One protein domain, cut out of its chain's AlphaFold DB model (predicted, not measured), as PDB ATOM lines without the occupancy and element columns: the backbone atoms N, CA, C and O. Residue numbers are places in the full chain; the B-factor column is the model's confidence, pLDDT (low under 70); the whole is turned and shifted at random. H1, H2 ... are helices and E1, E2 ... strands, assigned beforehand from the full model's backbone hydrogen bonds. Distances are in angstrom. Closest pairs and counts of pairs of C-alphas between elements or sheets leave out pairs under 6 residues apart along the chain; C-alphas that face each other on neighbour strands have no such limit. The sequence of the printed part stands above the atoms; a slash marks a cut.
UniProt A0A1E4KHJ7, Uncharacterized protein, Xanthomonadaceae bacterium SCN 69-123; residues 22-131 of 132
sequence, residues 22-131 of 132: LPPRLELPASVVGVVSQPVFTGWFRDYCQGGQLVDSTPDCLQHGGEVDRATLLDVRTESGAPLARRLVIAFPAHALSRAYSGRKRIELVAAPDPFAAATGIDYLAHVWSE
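Overview. This is residues 22 to 131 of the 132 residues of an uncharacterized protein of Xanthomonadaceae bacterium SCN 69-123 (UniProt A0A1E4KHJ7). Five strands, E1, E4, E5, E7 and E6, curl into a small, nearly closed barrel, in which E5 and E7 come close without being neighbour strands. At one end the hairpin of E2 and E3 continues the sheet from the first part of E4 as an arm, which makes much of the length, and the short helix H1 packs beside E3. The printed part has 110 residues with seven named strands, E1 to E7 as numbered along the chain, and one named helix, H1, which follows E6 and comes before E7; the class is mostly strand, and the strands form one branched sheet whose neighbour pairs are antiparallel. By its radius of gyration of the C-alphas, 14.1 A, it is compact, with an elongated outline of 47 by 29 by 19 A.

Along the chain. The printed part begins at Leu 22, C-alpha (110.402, 199.007, 203.027). E1 is residues 30 to 36, E2 residues 40 to 47 and E3 residues 53 to 56. E4, residues 67 to 78, is the longest strand by residues and measures 28.2 A from C-alpha 67 at (95.165, 197.065, 229.781) to C-alpha 78. E5, residues 83 to 93, measures 26.2 A, and E6, residues 103 to 111, 22.8 A. H1 is residues 114 to 120, and E7, residues 124 to 130, ends at C-alpha 130 (83.382, 200.242, 212.771).

Arrangement. The sheet is strongly twisted, and E4 has three neighbours: E1 and E2 on one side, E5 on the other side. E4 bends by 87 degrees at residue 75, and E5 by 83 degrees at residue 86. E1 and E4 are antiparallel, with N 35 and O 74 at 2.8 A. The hairpin of E4 and E5 has N 73 and O 88 at 2.7 A. E2 and E4 have N 70 and O 40 at 2.8 A, and the hairpin of E2 and E3 has N 47 and O 53 at 2.8 A. On the other side of E1 is E6, with N 36 and O 103 at 2.8 A; E6 and E7 have N 127 and O 108 at 2.9 A. The closest C-alphas of E5 and E7, those of Ala 91 and Leu 125, are 4.9 A apart. H1 is on the sheet at a height of 6.9 A, over none of its strands; its closest C-alpha to E3 is that of Phe 116, 7.1 A from that of Leu 54. In H1 every O i to N i+4 pair is within hydrogen-bond range. E3 and E7 are apart.

Size, cuts and confidence. The two C-alphas farthest apart, those of Asp 60 and Ser 80, are 47.2 A apart. The printed part has no cut, and no link is long. The mean pLDDT of the printed part is 84.0; residues 22 to 26, 29, 48 to 52 and 57 to 65 are under 70.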
ATOM      1  N   LEU A  22     110.860 198.645 201.703       49.88
ATOM      2  CA  LEU A  22     110.402 199.007 203.027       49.88
ATOM      3  C   LEU A  22     108.877 199.031 202.933       49.88
ATOM      4  O   LEU A  22     108.359 199.603 201.964       49.88
ATOM      5  N   PRO A  23     108.164 198.343 203.843       52.72
ATOM      6  CA  PRO A  23     106.715 198.366 203.810       52.72
ATOM      7  C   PRO A  23     106.290 199.836 203.726       52.72
ATOM      8  O   PRO A  23     106.883 200.662 204.433       52.72
ATOM      9  N   PRO A  24     105.365 200.184 202.815       58.31
ATOM     10  CA  PRO A  24     104.964 201.567 202.634       58.31
ATOM     11  C   PRO A  24     104.577 202.125 204.001       58.31
ATOM     12  O   PRO A  24     103.721 201.561 204.687       58.31
ATOM     13  N   ARG A  25     105.270 203.188 204.431       61.47
ATOM     14  CA  ARG A  25     104.862 203.928 205.623       61.47
ATOM     15  C   ARG A  25     103.462 204.454 205.340       61.47
ATOM     16  O   ARG A  25     103.253 205.110 204.323       61.47
ATOM     17  N   LEU A  26     102.516 204.112 206.207       69.19
ATOM     18  CA  LEU A  26     101.159 204.625 206.115       69.19
ATOM     19  C   LEU A  26     101.207 206.135 206.355       69.19
ATOM     20  O   LEU A  26     101.802 206.586 207.334       69.19
ATOM     21  N   GLU A  27     100.599 206.909 205.462       72.25
ATOM     22  CA  GLU A  27     100.333 208.320 205.729       72.25
ATOM     23  C   GLU A  27      99.241 208.403 206.797       72.25
ATOM     24  O   GLU A  27      98.187 207.797 206.640       72.25
ATOM     25  N   LEU A  28      99.509 209.098 207.903       70.88
ATOM     26  CA  LEU A  28      98.622 209.142 209.066       70.88
ATOM     27  C   LEU A  28      97.960 210.519 209.235       70.88
ATOM     28  O   LEU A  28      98.600 211.528 208.928       70.88
ATOM     29  N   PRO A  29      96.741 210.588 209.810       68.06
ATOM     30  CA  PRO A  29      95.892 209.461 210.224       68.06
ATOM     31  C   PRO A  29      95.321 208.688 209.023       68.06
ATOM     32  O   PRO A  29      94.951 209.285 208.016       68.06
ATOM     33  N   ALA A  30      95.246 207.358 209.138       82.19
ATOM     34  CA  ALA A  30      94.785 206.475 208.062       82.19
ATOM     35  C   ALA A  30      93.559 205.676 208.500       82.19
ATOM     36  O   ALA A  30      93.624 204.954 209.494       82.19
ATOM     37  N   SER A  31      92.478 205.728 207.720       92.00
ATOM     38  CA  SER A  31      91.401 204.742 207.828       92.00
ATOM     39  C   SER A  31      91.716 203.536 206.945       92.00
ATOM     40  O   SER A  31      91.991 203.673 205.747       92.00
ATOM     41  N   VAL A  32      91.709 202.346 207.542       93.50
ATOM     42  CA  VAL A  32      92.032 201.086 206.867       93.50
ATOM     43  C   VAL A  32      90.970 200.031 207.132       93.50
ATOM     44  O   VAL A  32      90.280 200.049 208.148       93.50
ATOM     45  N   VAL A  33      90.882 199.053 206.237       94.94
ATOM     46  CA  VAL A  33      90.086 197.839 206.432       94.94
ATOM     47  C   VAL A  33      91.031 196.651 206.531       94.94
ATOM     48  O   VAL A  33      91.913 196.485 205.692       94.94
ATOM     49  N   GLY A  34      90.849 195.810 207.548       94.56
ATOM     50  CA  GLY A  34      91.674 194.618 207.753       94.56
ATOM     51  C   GLY A  34      90.962 193.547 208.570       94.56
ATOM     52  O   GLY A  34      89.954 193.806 209.227       94.56
ATOM     53  N   VAL A  35      91.477 192.320 208.514       96.25
ATOM     54  CA  VAL A  35      91.028 191.212 209.364       96.25
ATOM     55  C   VAL A  35      91.845 191.217 210.646       96.25
ATOM     56  O   VAL A  35      93.053 191.009 210.617       96.25
ATOM     57  N   VAL A  36      91.181 191.460 211.767       95.81
ATOM     58  CA  VAL A  36      91.780 191.506 213.098       95.81
ATOM     59  C   VAL A  36      92.053 190.078 213.559       95.81
ATOM     60  O   VAL A  36      91.129 189.267 213.650       95.81
ATOM     61  N   SER A  37      93.319 189.762 213.834       95.88
ATOM     62  CA  SER A  37      93.688 188.537 214.545       95.88
ATOM     63  C   SER A  37      93.200 188.587 215.989       95.88
ATOM     64  O   SER A  37      92.950 189.664 216.523       95.88
ATOM     65  N   GLN A  38      93.187 187.439 216.663       95.19
ATOM     66  CA  GLN A  38      92.845 187.387 218.079       95.19
ATOM     67  C   GLN A  38      93.708 188.369 218.905       95.19
ATOM     68  O   GLN A  38      94.942 188.307 218.799       95.19
ATOM     69  N   PRO A  39      93.094 189.281 219.685       95.19
ATOM     70  CA  PRO A  39      93.826 190.200 220.546       95.19
ATOM     71  C   PRO A  39      94.613 189.478 221.639       95.19
ATOM     72  O   PRO A  39      94.159 188.475 222.191       95.19
ATOM     73  N   VAL A  40      95.785 190.013 221.973       94.44
ATOM     74  CA  VAL A  40      96.663 189.492 223.025       94.44
ATOM     75  C   VAL A  40      97.109 190.635 223.921       94.44
ATOM     76  O   VAL A  40      97.513 191.685 223.424       94.44
ATOM     77  N   PHE A  41      97.083 190.417 225.234       91.12
ATOM     78  CA  PHE A  41      97.581 191.392 226.195       91.12
ATOM     79  C   PHE A  41      99.072 191.673 225.990       91.12
ATOM     80  O   PHE A  41      99.868 190.753 225.800       91.12
ATOM     81  N   THR A  42      99.451 192.949 226.025       88.12
ATOM     82  CA  THR A  42     100.839 193.368 225.782       88.12
ATOM     83  C   THR A  42     101.722 193.359 227.027       88.12
ATOM     84  O   THR A  42     102.936 193.450 226.880       88.12
ATOM     85  N   GLY A  43     101.149 193.261 228.232       86.62
ATOM     86  CA  GLY A  43     101.873 193.519 229.484       86.62
ATOM     87  C   GLY A  43     101.824 194.983 229.935       86.62
ATOM     88  O   GLY A  43     102.183 195.270 231.075       86.62
ATOM     89  N   TRP A  44     101.340 195.885 229.073       86.25
ATOM     90  CA  TRP A  44     101.320 197.326 229.308       86.25
ATOM     91  C   TRP A  44      99.956 197.831 229.744       86.25
ATOM     92  O   TRP A  44      98.908 197.359 229.292       86.25
ATOM     93  N   PHE A  45      99.994 198.873 230.560       85.94
ATOM     94  CA  PHE A  45      98.822 199.602 230.999       85.94
ATOM     95  C   PHE A  45      98.975 201.074 230.675       85.94
ATOM     96  O   PHE A  45     100.074 201.627 230.708       85.94
ATOM     97  N   ARG A  46      97.850 201.721 230.385       79.06
ATOM     98  CA  ARG A  46      97.792 203.177 230.342       79.06
ATOM     99  C   ARG A  46      97.501 203.693 231.748       79.06
ATOM    100  O   ARG A  46      96.518 203.280 232.354       79.06
ATOM    101  N   ASP A  47      98.329 204.598 232.247       74.38
ATOM    102  CA  ASP A  47      98.208 205.205 233.570       74.38
ATOM    103  C   ASP A  47      97.749 206.668 233.453       74.38
ATOM    104  O   ASP A  47      98.545 207.573 233.200       74.38
ATOM    105  N   TYR A  48      96.452 206.925 233.643       68.38
ATOM    106  CA  TYR A  48      95.887 208.278 233.666       68.38
ATOM    107  C   TYR A  48      96.360 209.109 234.865       68.38
ATOM    108  O   TYR A  48      96.330 210.336 234.769       68.38
ATOM    109  N   CYS A  49      96.847 208.498 235.953       67.62
ATOM    110  CA  CYS A  49      97.449 209.241 237.063       67.62
ATOM    111  C   CYS A  49      98.766 209.902 236.644       67.62
ATOM    112  O   CYS A  49      99.089 210.988 237.121       67.62
ATOM    113  N   GLN A  50      99.482 209.302 235.691       67.88
ATOM    114  CA  GLN A  50     100.693 209.855 235.082       67.88
ATOM    115  C   GLN A  50     100.416 210.477 233.707       67.88
ATOM    116  O   GLN A  50     101.209 210.363 232.775       67.88
ATOM    117  N   GLY A  51      99.263 211.132 233.547       65.75
ATOM    118  CA  GLY A  51      98.921 211.833 232.303       65.75
ATOM    119  C   GLY A  51      98.637 210.901 231.121       65.75
ATOM    120  O   GLY A  51      98.727 211.314 229.967       65.75
ATOM    121  N   GLY A  52      98.293 209.642 231.388       65.94
ATOM    122  CA  GLY A  52      98.023 208.629 230.373       65.94
ATOM    123  C   GLY A  52      99.284 207.990 229.796       65.94
ATOM    124  O   GLY A  52      99.196 207.434 228.698       65.94
ATOM    125  N   GLN A  53     100.425 208.096 230.488       73.00
ATOM    126  CA  GLN A  53     101.666 207.410 230.124       73.00
ATOM    127  C   GLN A  53     101.503 205.893 230.201       73.00
ATOM    128  O   GLN A  53     100.616 205.384 230.883       73.00
ATOM    129  N   LEU A  54     102.346 205.165 229.474       75.06
ATOM    130  CA  LEU A  54     102.347 203.711 229.545       75.06
ATOM    131  C   LEU A  54     103.335 203.248 230.594       75.06
ATOM    132  O   LEU A  54     104.487 203.681 230.608       75.06
ATOM    133  N   VAL A  55     102.866 202.348 231.440       75.75
ATOM    134  CA  VAL A  55     103.659 201.709 232.478       75.75
ATOM    135  C   VAL A  55     103.575 200.204 232.286       75.75
ATOM    136  O   VAL A  55     102.551 199.671 231.840       75.75
ATOM    137  N   ASP A  56     104.663 199.519 232.617       72.56
ATOM    138  CA  ASP A  56     104.634 198.070 232.736       72.56
ATOM    139  C   ASP A  56     103.617 197.654 233.808       72.56
ATOM    140  O   ASP A  56     103.242 198.427 234.696       72.56
ATOM    141  N   SER A  57     103.159 196.407 233.731       67.25
ATOM    142  CA  SER A  57     102.364 195.787 234.789       67.25
ATOM    143  C   SER A  57     103.050 195.954 236.153       67.25
ATOM    144  O   SER A  57     104.101 195.364 236.402       67.25
ATOM    145  N   THR A  58     102.448 196.741 237.051       61.53
ATOM    146  CA  THR A  58     102.906 196.877 238.440       61.53
ATOM    147  C   THR A  58     101.818 196.396 239.397       61.53
ATOM    148  O   THR A  58     100.697 196.901 239.309       61.53
ATOM    149  N   PRO A  59     102.118 195.481 240.334       56.88
ATOM    150  CA  PRO A  59     101.124 194.947 241.270       56.88
ATOM    151  C   PRO A  59     100.641 195.959 242.327       56.88
ATOM    152  O   PRO A  59      99.543 195.796 242.850       56.88
ATOM    153  N   ASP A  60     101.413 197.016 242.608       55.81
ATOM    154  CA  ASP A  60     101.197 197.884 243.780       55.81
ATOM    155  C   ASP A  60     100.641 199.282 243.456       55.81
ATOM    156  O   ASP A  60     100.544 200.139 244.336       55.81
ATOM    157  N   CYS A  61     100.263 199.540 242.201       55.66
ATOM    158  CA  CYS A  61      99.656 200.806 241.804       55.66
ATOM    159  C   CYS A  61      98.252 200.566 241.253       55.66
ATOM    160  O   CYS A  61      98.042 199.702 240.403       55.66
ATOM    161  N   LEU A  62      97.280 201.342 241.732       54.03
ATOM    162  CA  LEU A  62      95.927 201.355 241.187       54.03
ATOM    163  C   LEU A  62      95.986 202.045 239.817       54.03
ATOM    164  O   LEU A  62      95.862 203.260 239.702       54.03
ATOM    165  N   GLN A  63      96.272 201.261 238.778       58.62
ATOM    166  CA  GLN A  63      96.428 201.754 237.415       58.62
ATOM    167  C   GLN A  63      95.053 202.120 236.843       58.62
ATOM    168  O   GLN A  63      94.284 201.281 236.366       58.62
ATOM    169  N   HIS A  64      94.725 203.407 236.899       54.62
ATOM    170  CA  HIS A  64      93.543 203.951 236.253       54.62
ATOM    171  C   HIS A  64      93.875 204.185 234.781       54.62
ATOM    172  O   HIS A  64      94.431 205.216 234.446       54.62
ATOM    173  N   GLY A  65      93.539 203.260 233.887       60.22
ATOM    174  CA  GLY A  65      93.558 203.549 232.444       60.22
ATOM    175  C   GLY A  65      93.589 202.358 231.508       60.22
ATOM    176  O   GLY A  65      93.279 202.508 230.324       60.22
ATOM    177  N   GLY A  66      93.758 201.172 232.079       81.44
ATOM    178  CA  GLY A  66      93.351 199.925 231.459       81.44
ATOM    179  C   GLY A  66      94.450 199.261 230.648       81.44
ATOM    180  O   GLY A  66      95.405 199.885 230.183       81.44
ATOM    181  N   GLU A  67      94.282 197.953 230.521       88.69
ATOM    182  CA  GLU A  67      95.165 197.065 229.781       88.69
ATOM    183  C   GLU A  67      95.242 197.480 228.310       88.69
ATOM    184  O   GLU A  67      94.242 197.885 227.709       88.69
ATOM    185  N   VAL A  68      96.431 197.357 227.726       90.62
ATOM    186  CA  VAL A  68      96.649 197.538 226.292       90.62
ATOM    187  C   VAL A  68      96.803 196.168 225.645       90.62
ATOM    188  O   VAL A  68      97.676 195.377 226.013       90.62
ATOM    189  N   ASP A  69      95.977 195.910 224.640       94.50
ATOM    190  CA  ASP A  69      96.048 194.711 223.819       94.50
ATOM    191  C   ASP A  69      96.704 195.029 222.473       94.50
ATOM    192  O   ASP A  69      96.661 196.156 221.974       94.50
ATOM    193  N   ARG A  70      97.311 194.007 221.871       95.62
ATOM    194  CA  ARG A  70      97.807 194.030 220.497       95.62
ATOM    195  C   ARG A  70      97.016 193.074 219.622       95.62
ATOM    196  O   ARG A  70      96.652 191.982 220.056       95.62
ATOM    197  N   ALA A  71      96.859 193.431 218.355       96.12
ATOM    198  CA  ALA A  71      96.406 192.514 217.316       96.12
ATOM    199  C   ALA A  71      97.220 192.710 216.036       96.12
ATOM    200  O   ALA A  71      97.834 193.751 215.811       96.12
ATOM    201  N   THR A  72      97.220 191.691 215.182       96.31
ATOM    202  CA  THR A  72      97.710 191.798 213.809       96.31
ATOM    203  C   THR A  72      96.516 191.966 212.881       96.31
ATOM    204  O   THR A  72      95.633 191.115 212.843       96.31
ATOM    205  N   LEU A  73      96.503 193.039 212.102       95.19
ATOM    206  CA  LEU A  73      95.613 193.195 210.961       95.19
ATOM    207  C   LEU A  73      96.182 192.432 209.770       95.19
ATOM    208  O   LEU A  73      97.350 192.603 209.425       95.19
ATOM    209  N   LEU A  74      95.361 191.603 209.139       95.25
ATOM    210  CA  LEU A  74      95.675 190.837 207.933       95.25
ATOM    211  C   LEU A  74      94.899 191.407 206.738       95.25
ATOM    212  O   LEU A  74      93.788 191.902 206.920       95.25
ATOM    213  N   ASP A  75      95.455 191.298 205.525       94.06
ATOM    214  CA  ASP A  75      94.837 191.822 204.285       94.06
ATOM    215  C   ASP A  75      94.426 193.301 204.433       94.06
ATOM    216  O   ASP A  75      93.269 193.666 204.239       94.06
ATOM    217  N   VAL A  76      95.382 194.142 204.843       93.12
ATOM    218  CA  VAL A  76      95.147 195.559 205.139       93.12
ATOM    219  C   VAL A  76      95.012 196.341 203.840       93.12
ATOM    220  O   VAL A  76      95.899 196.307 202.978       93.12
ATOM    221  N   ARG A  77      93.905 197.068 203.714       92.50
ATOM    222  CA  ARG A  77      93.519 197.829 202.526       92.50
ATOM    223  C   ARG A  77      93.080 199.241 202.896       92.50
ATOM    224  O   ARG A  77      92.663 199.481 204.026       92.50
ATOM    225  N   THR A  78      93.136 200.155 201.933       90.81
ATOM    226  CA  THR A  78      92.425 201.438 202.016       90.81
ATOM    227  C   THR A  78      90.915 201.194 202.066       90.81
ATOM    228  O   THR A  78      90.438 200.123 201.680       90.81
ATOM    229  N   GLU A  79      90.135 202.206 202.443       88.75
ATOM    230  CA  GLU A  79      88.668 202.150 202.326       88.75
ATOM    231  C   GLU A  79      88.192 201.914 200.884       88.75
ATOM    232  O   GLU A  79      87.199 201.229 200.656       88.75
ATOM    233  N   SER A  80      88.941 202.408 199.892       89.25
ATOM    234  CA  SER A  80      88.685 202.159 198.467       89.25
ATOM    235  C   SER A  80      89.073 200.747 197.996       89.25
ATOM    236  O   SER A  80      88.866 200.409 196.832       89.25
ATOM    237  N   GLY A  81      89.634 199.910 198.876       88.62
ATOM    238  CA  GLY A  81      89.978 198.513 198.604       88.62
ATOM    239  C   GLY A  81      91.385 198.276 198.044       88.62
ATOM    240  O   GLY A  81      91.742 197.118 197.787       88.62
ATOM    241  N   ALA A  82      92.195 199.327 197.885       89.50
ATOM    242  CA  ALA A  82      93.575 199.216 197.425       89.50
ATOM    243  C   ALA A  82      94.454 198.548 198.500       89.50
ATOM    244  O   ALA A  82      94.317 198.861 199.682       89.50
ATOM    245  N   PRO A  83      95.355 197.622 198.130       89.12
ATOM    246  CA  PRO A  83      96.207 196.937 199.097       89.12
ATOM    247  C   PRO A  83      97.228 197.900 199.717       89.12
ATOM    248  O   PRO A  83      97.933 198.600 198.995       89.12
ATOM    249  N   LEU A  84      97.338 197.885 201.047       87.94
ATOM    250  CA  LEU A  84      98.320 198.673 201.803       87.94
ATOM    251  C   LEU A  84      99.421 197.786 202.382       87.94
ATOM    252  O   LEU A  84     100.606 198.016 202.150       87.94
ATOM    253  N   ALA A  85      99.038 196.742 203.116       87.94
ATOM    254  CA  ALA A  85      99.983 195.839 203.758       87.94
ATOM    255  C   ALA A  85      99.392 194.437 203.913       87.94
ATOM    256  O   ALA A  85      98.203 194.253 204.162       87.94
ATOM    257  N   ARG A  86     100.243 193.409 203.826       88.94
ATOM    258  CA  ARG A  86      99.809 192.029 204.111       88.94
ATOM    259  C   ARG A  86      99.515 191.810 205.592       88.94
ATOM    260  O   ARG A  86      98.648 191.006 205.923       88.94
ATOM    261  N   ARG A  87     100.284 192.474 206.455       92.12
ATOM    262  CA  ARG A  87     100.172 192.413 207.909       92.12
ATOM    263  C   ARG A  87     100.512 193.768 208.515       92.12
ATOM    264  O   ARG A  87     101.442 194.411 208.033       92.12
ATOM    265  N   LEU A  88      99.814 194.152 209.574       92.50
ATOM    266  CA  LEU A  88     100.119 195.339 210.367       92.50
ATOM    267  C   LEU A  88      99.848 195.046 211.839       92.50
ATOM    268  O   LEU A  88      98.760 194.590 212.170       92.50
ATOM    269  N   VAL A  89     100.820 195.276 212.718       94.81
ATOM    270  CA  VAL A  89     100.602 195.138 214.164       94.81
ATOM    271  C   VAL A  89     100.089 196.467 214.701       94.81
ATOM    272  O   VAL A  89     100.643 197.516 214.381       94.81
ATOM    273  N   ILE A  90      99.028 196.406 215.496       94.94
ATOM    274  CA  ILE A  90      98.384 197.566 216.109       94.94
ATOM    275  C   ILE A  90      98.190 197.322 217.601       94.94
ATOM    276  O   ILE A  90      98.088 196.168 218.035       94.94
ATOM    277  N   ALA A  91      98.086 198.402 218.366       94.56
ATOM    278  CA  ALA A  91      97.694 198.358 219.768       94.56
ATOM    279  C   ALA A  91      96.434 199.178 220.034       94.56
ATOM    280  O   ALA A  91      96.125 200.126 219.313       94.56
ATOM    281  N   PHE A  92      95.691 198.789 221.066       93.00
ATOM    282  CA  PHE A  92      94.445 199.434 221.466       93.00
ATOM    283  C   PHE A  92      94.102 199.123 222.928       93.00
ATOM    284  O   PHE A  92      94.600 198.143 223.484       93.00
ATOM    285  N   PRO A  93      93.237 199.924 223.575       89.56
ATOM    286  CA  PRO A  93      92.739 199.608 224.911       89.56
ATOM    287  C   PRO A  93      91.957 198.285 224.915       89.56
ATOM    288  O   PRO A  93      91.092 198.092 224.067       89.56
ATOM    289  N   ALA A  94      92.182 197.403 225.890       89.19
ATOM    290  CA  ALA A  94      91.591 196.058 225.941       89.19
ATOM    291  C   ALA A  94      90.048 196.041 225.941       89.19
ATOM    292  O   ALA A  94      89.428 195.070 225.519       89.19
ATOM    293  N   HIS A  95      89.400 197.125 226.376       87.31
ATOM    294  CA  HIS A  95      87.940 197.257 226.332       87.31
ATOM    295  C   HIS A  95      87.393 197.639 224.945       87.31
ATOM    296  O   HIS A  95      86.181 197.612 224.750       87.31
ATOM    297  N   ALA A  96      88.249 197.996 223.981       89.38
ATOM    298  CA  ALA A  96      87.822 198.362 222.632       89.38
ATOM    299  C   ALA A  96      87.356 197.147 221.812       89.38
ATOM    300  O   ALA A  96      86.511 197.285 220.927       89.38
ATOM    301  N   LEU A  97      87.888 195.953 222.097       90.81
ATOM    302  CA  LEU A  97      87.553 194.733 221.372       90.81
ATOM    303  C   LEU A  97      87.754 193.499 222.254       90.81
ATOM    304  O   LEU A  97      88.765 193.373 222.934       90.81
ATOM    305  N   SER A  98      86.814 192.551 222.209       91.31
ATOM    306  CA  SER A  98      86.946 191.288 222.947       91.31
ATOM    307  C   SER A  98      88.190 190.508 222.513       91.31
ATOM    308  O   SER A  98      88.436 190.345 221.320       91.31
ATOM    309  N   ARG A  99      88.910 189.905 223.468       91.88
ATOM    310  CA  ARG A  99      90.036 188.985 223.208       91.88
ATOM    311  C   ARG A  99      89.650 187.694 222.489       91.88
ATOM    312  O   ARG A  99      90.528 186.949 222.069       91.88
ATOM    313  N   ALA A 100      88.358 187.407 222.350       93.44
ATOM    314  CA  ALA A 100      87.861 186.314 221.518       93.44
ATOM    315  C   ALA A 100      87.505 186.771 220.092       93.44
ATOM    316  O   ALA A 100      87.119 185.949 219.261       93.44
ATOM    317  N   TYR A 101      87.587 188.072 219.801       92.12
ATOM    318  CA  TYR A 101      87.208 188.600 218.502       92.12
ATOM    319  C   TYR A 101      88.195 188.173 217.415       92.12
ATOM    320  O   TYR A 101      89.411 188.259 217.571       92.12
ATOM    321  N   SER A 102      87.634 187.782 216.277       90.88
ATOM    322  CA  SER A 102      88.334 187.623 215.012       90.88
ATOM    323  C   SER A 102      87.360 188.001 213.905       90.88
ATOM    324  O   SER A 102      86.252 187.469 213.845       90.88
ATOM    325  N   GLY A 103      87.746 188.924 213.032       93.38
ATOM    326  CA  GLY A 103      86.841 189.418 212.001       93.38
ATOM    327  C   GLY A 103      87.375 190.631 211.261       93.38
ATOM    328  O   GLY A 103      88.417 191.184 211.607       93.38
ATOM    329  N   ARG A 104      86.670 191.025 210.202       95.19
ATOM    330  CA  ARG A 104      87.018 192.201 209.406       95.19
ATOM    331  C   ARG A 104      86.448 193.462 210.057       95.19
ATOM    332  O   ARG A 104      85.275 193.479 210.412       95.19
ATOM    333  N   LYS A 105      87.267 194.508 210.173       95.38
ATOM    334  CA  LYS A 105      86.873 195.823 210.697       95.38
ATOM    335  C   LYS A 105      87.451 196.945 209.852       95.38
ATOM    336  O   LYS A 105      88.523 196.791 209.263       95.38
ATOM    337  N   ARG A 106      86.743 198.074 209.853       95.12
ATOM    338  CA  ARG A 106      87.312 199.379 209.522       95.12
ATOM    339  C   ARG A 106      87.899 199.993 210.786       95.12
ATOM    340  O   ARG A 106      87.296 199.894 211.858       95.12
ATOM    341  N   ILE A 107      89.099 200.548 210.653       94.69
ATOM    342  CA  ILE A 107      89.940 200.964 211.769       94.69
ATOM    343  C   ILE A 107      90.617 202.281 211.416       94.69
ATOM    344  O   ILE A 107      91.308 202.368 210.402       94.69
ATOM    345  N   GLU A 108      90.472 203.278 212.282       93.62
ATOM    346  CA  GLU A 108      91.284 204.492 212.210       93.62
ATOM    347  C   GLU A 108      92.586 204.296 212.981       93.62
ATOM    348  O   GLU A 108      92.580 203.988 214.179       93.62
ATOM    349  N   LEU A 109      93.701 204.478 212.277       92.50
ATOM    350  CA  LEU A 109      95.048 204.358 212.806       92.50
ATOM    351  C   LEU A 109      95.676 205.730 213.015       92.50
ATOM    352  O   LEU A 109      95.609 206.610 212.152       92.50
ATOM    353  N   VAL A 110      96.370 205.862 214.138       91.31
ATOM    354  CA  VAL A 110      97.242 206.996 214.454       91.31
ATOM    355  C   VAL A 110      98.638 206.492 214.799       91.31
ATOM    356  O   VAL A 110      98.809 205.329 215.170       91.31
ATOM    357  N   ALA A 111      99.640 207.364 214.677       89.56
ATOM    358  CA  ALA A 111     101.003 207.032 215.076       89.56
ATOM    359  C   ALA A 111     101.018 206.767 216.576       89.56
ATOM    360  O   ALA A 111     100.440 207.532 217.357       89.56
ATOM    361  N   ALA A 112     101.697 205.703 216.979       86.75
ATOM    362  CA  ALA A 112     102.021 205.557 218.376       86.75
ATOM    363  C   ALA A 112     103.029 206.636 218.812       86.75
ATOM    364  O   ALA A 112     103.916 206.993 218.034       86.75
ATOM    365  N   PRO A 113     102.934 207.146 220.053       83.88
ATOM    366  CA  PRO A 113     103.976 207.996 220.619       83.88
ATOM    367  C   PRO A 113     105.339 207.289 220.606       83.88
ATOM    368  O   PRO A 113     105.404 206.103 220.936       83.88
ATOM    369  N   ASP A 114     106.426 208.014 220.318       85.38
ATOM    370  CA  ASP A 114     107.781 207.438 220.226       85.38
ATOM    371  C   ASP A 114     108.171 206.554 221.429       85.38
ATOM    372  O   ASP A 114     108.688 205.457 221.204       85.38
ATOM    373  N   PRO A 115     107.885 206.930 222.698       81.62
ATOM    374  CA  PRO A 115     108.195 206.069 223.839       81.62
ATOM    375  C   PRO A 115     107.452 204.726 223.808       81.62
ATOM    376  O   PRO A 115     108.016 203.704 224.185       81.62
ATOM    377  N   PHE A 116     106.204 204.704 223.328       81.88
ATOM    378  CA  PHE A 116     105.426 203.471 223.195       81.88
ATOM    379  C   PHE A 116     105.961 202.593 222.074       81.88
ATOM    380  O   PHE A 116     106.129 201.391 222.270       81.88
ATOM    381  N   ALA A 117     106.232 203.180 220.908       87.94
ATOM    382  CA  ALA A 117     106.780 202.443 219.777       87.94
ATOM    383  C   ALA A 117     108.144 201.835 220.143       87.94
ATOM    384  O   ALA A 117     108.386 200.660 219.873       87.94
ATOM    385  N   ALA A 118     108.990 202.587 220.854       85.56
ATOM    386  CA  ALA A 118     110.274 202.105 221.356       85.56
ATOM    387  C   ALA A 118     110.133 200.959 222.375       85.56
ATOM    388  O   ALA A 118     110.908 200.005 222.327       85.56
ATOM    389  N   ALA A 119     109.151 201.032 223.279       83.06
ATOM    390  CA  ALA A 119     108.954 200.032 224.327       83.06
ATOM    391  C   ALA A 119     108.245 198.754 223.838       83.06
ATOM    392  O   ALA A 119     108.557 197.653 224.288       83.06
ATOM    393  N   THR A 120     107.292 198.884 222.913       83.81
ATOM    394  CA  THR A 120     106.414 197.781 222.480       83.81
ATOM    395  C   THR A 120     106.748 197.224 221.098       83.81
ATOM    396  O   THR A 120     106.322 196.115 220.765       83.81
ATOM    397  N   GLY A 121     107.477 197.983 220.276       88.56
ATOM    398  CA  GLY A 121     107.683 197.690 218.857       88.56
ATOM    399  C   GLY A 121     106.425 197.863 217.996       88.56
ATOM    400  O   GLY A 121     106.362 197.298 216.905       88.56
ATOM    401  N   ILE A 122     105.400 198.571 218.488       90.81
ATOM    402  CA  ILE A 122     104.131 198.786 217.787       90.81
ATOM    403  C   ILE A 122     104.029 200.251 217.354       90.81
ATOM    404  O   ILE A 122     103.911 201.150 218.182       90.81
ATOM    405  N   ASP A 123     104.013 200.474 216.040       91.06
ATOM    406  CA  ASP A 123     104.060 201.818 215.450       91.06
ATOM    407  C   ASP A 123     102.690 202.513 215.355       91.06
ATOM    408  O   ASP A 123     102.621 203.716 215.100       91.06
ATOM    409  N   TYR A 124     101.588 201.774 215.538       92.06
ATOM    410  CA  TYR A 124     100.235 202.275 215.287       92.06
ATOM    411  C   TYR A 124      99.265 201.947 216.422       92.06
ATOM    412  O   TYR A 124      99.196 200.812 216.904       92.06
ATOM    413  N   LEU A 125      98.455 202.940 216.789       91.56
ATOM    414  CA  LEU A 125      97.334 202.790 217.711       91.56
ATOM    415  C   LEU A 125      96.017 202.800 216.935       91.56
ATOM    416  O   LEU A 125      95.814 203.651 216.069       91.56
ATOM    417  N   ALA A 126      95.116 201.877 217.267       92.81
ATOM    418  CA  ALA A 126      93.757 201.869 216.741       92.81
ATOM    419  C   ALA A 126      92.827 202.682 217.647       92.81
ATOM    420  O   ALA A 126      92.739 202.434 218.852       92.81
ATOM    421  N   HIS A 127      92.141 203.655 217.049       83.62
ATOM    422  CA  HIS A 127      91.354 204.652 217.771       83.62
ATOM    423  C   HIS A 127      89.842 204.467 217.590       83.62
ATOM    424  O   HIS A 127      89.098 204.529 218.566       83.62
ATOM    425  N   VAL A 128      89.390 204.184 216.365       83.94
ATOM    426  CA  VAL A 128      87.968 204.004 216.030       83.94
ATOM    427  C   VAL A 128      87.768 202.656 215.354       83.94
ATOM    428  O   VAL A 128      88.567 202.262 214.507       83.94
ATOM    429  N   TRP A 129      86.689 201.966 215.726       88.69
ATOM    430  CA  TRP A 129      86.316 200.657 215.197       88.69
ATOM    431  C   TRP A 129      84.897 200.716 214.640       88.69
ATOM    432  O   TRP A 129      83.960 201.037 215.371       88.69
ATOM    433  N   SER A 130      84.712 200.353 213.373       89.19
ATOM    434  CA  SER A 130      83.382 200.242 212.771       89.19
ATOM    435  C   SER A 130      83.263 199.013 211.880       89.19
ATOM    436  O   SER A 130      84.253 198.355 211.541       89.19
ATOM    437  N   GLU A 131      82.027 198.684 211.510       87.75
ATOM    438  CA  GLU A 131      81.798 197.727 210.431       87.75
ATOM    439  C   GLU A 131      82.425 198.247 209.119       87.75
ATOM    440  O   GLU A 131      82.522 199.472 208.937       87.75
TER     441      GLU A 131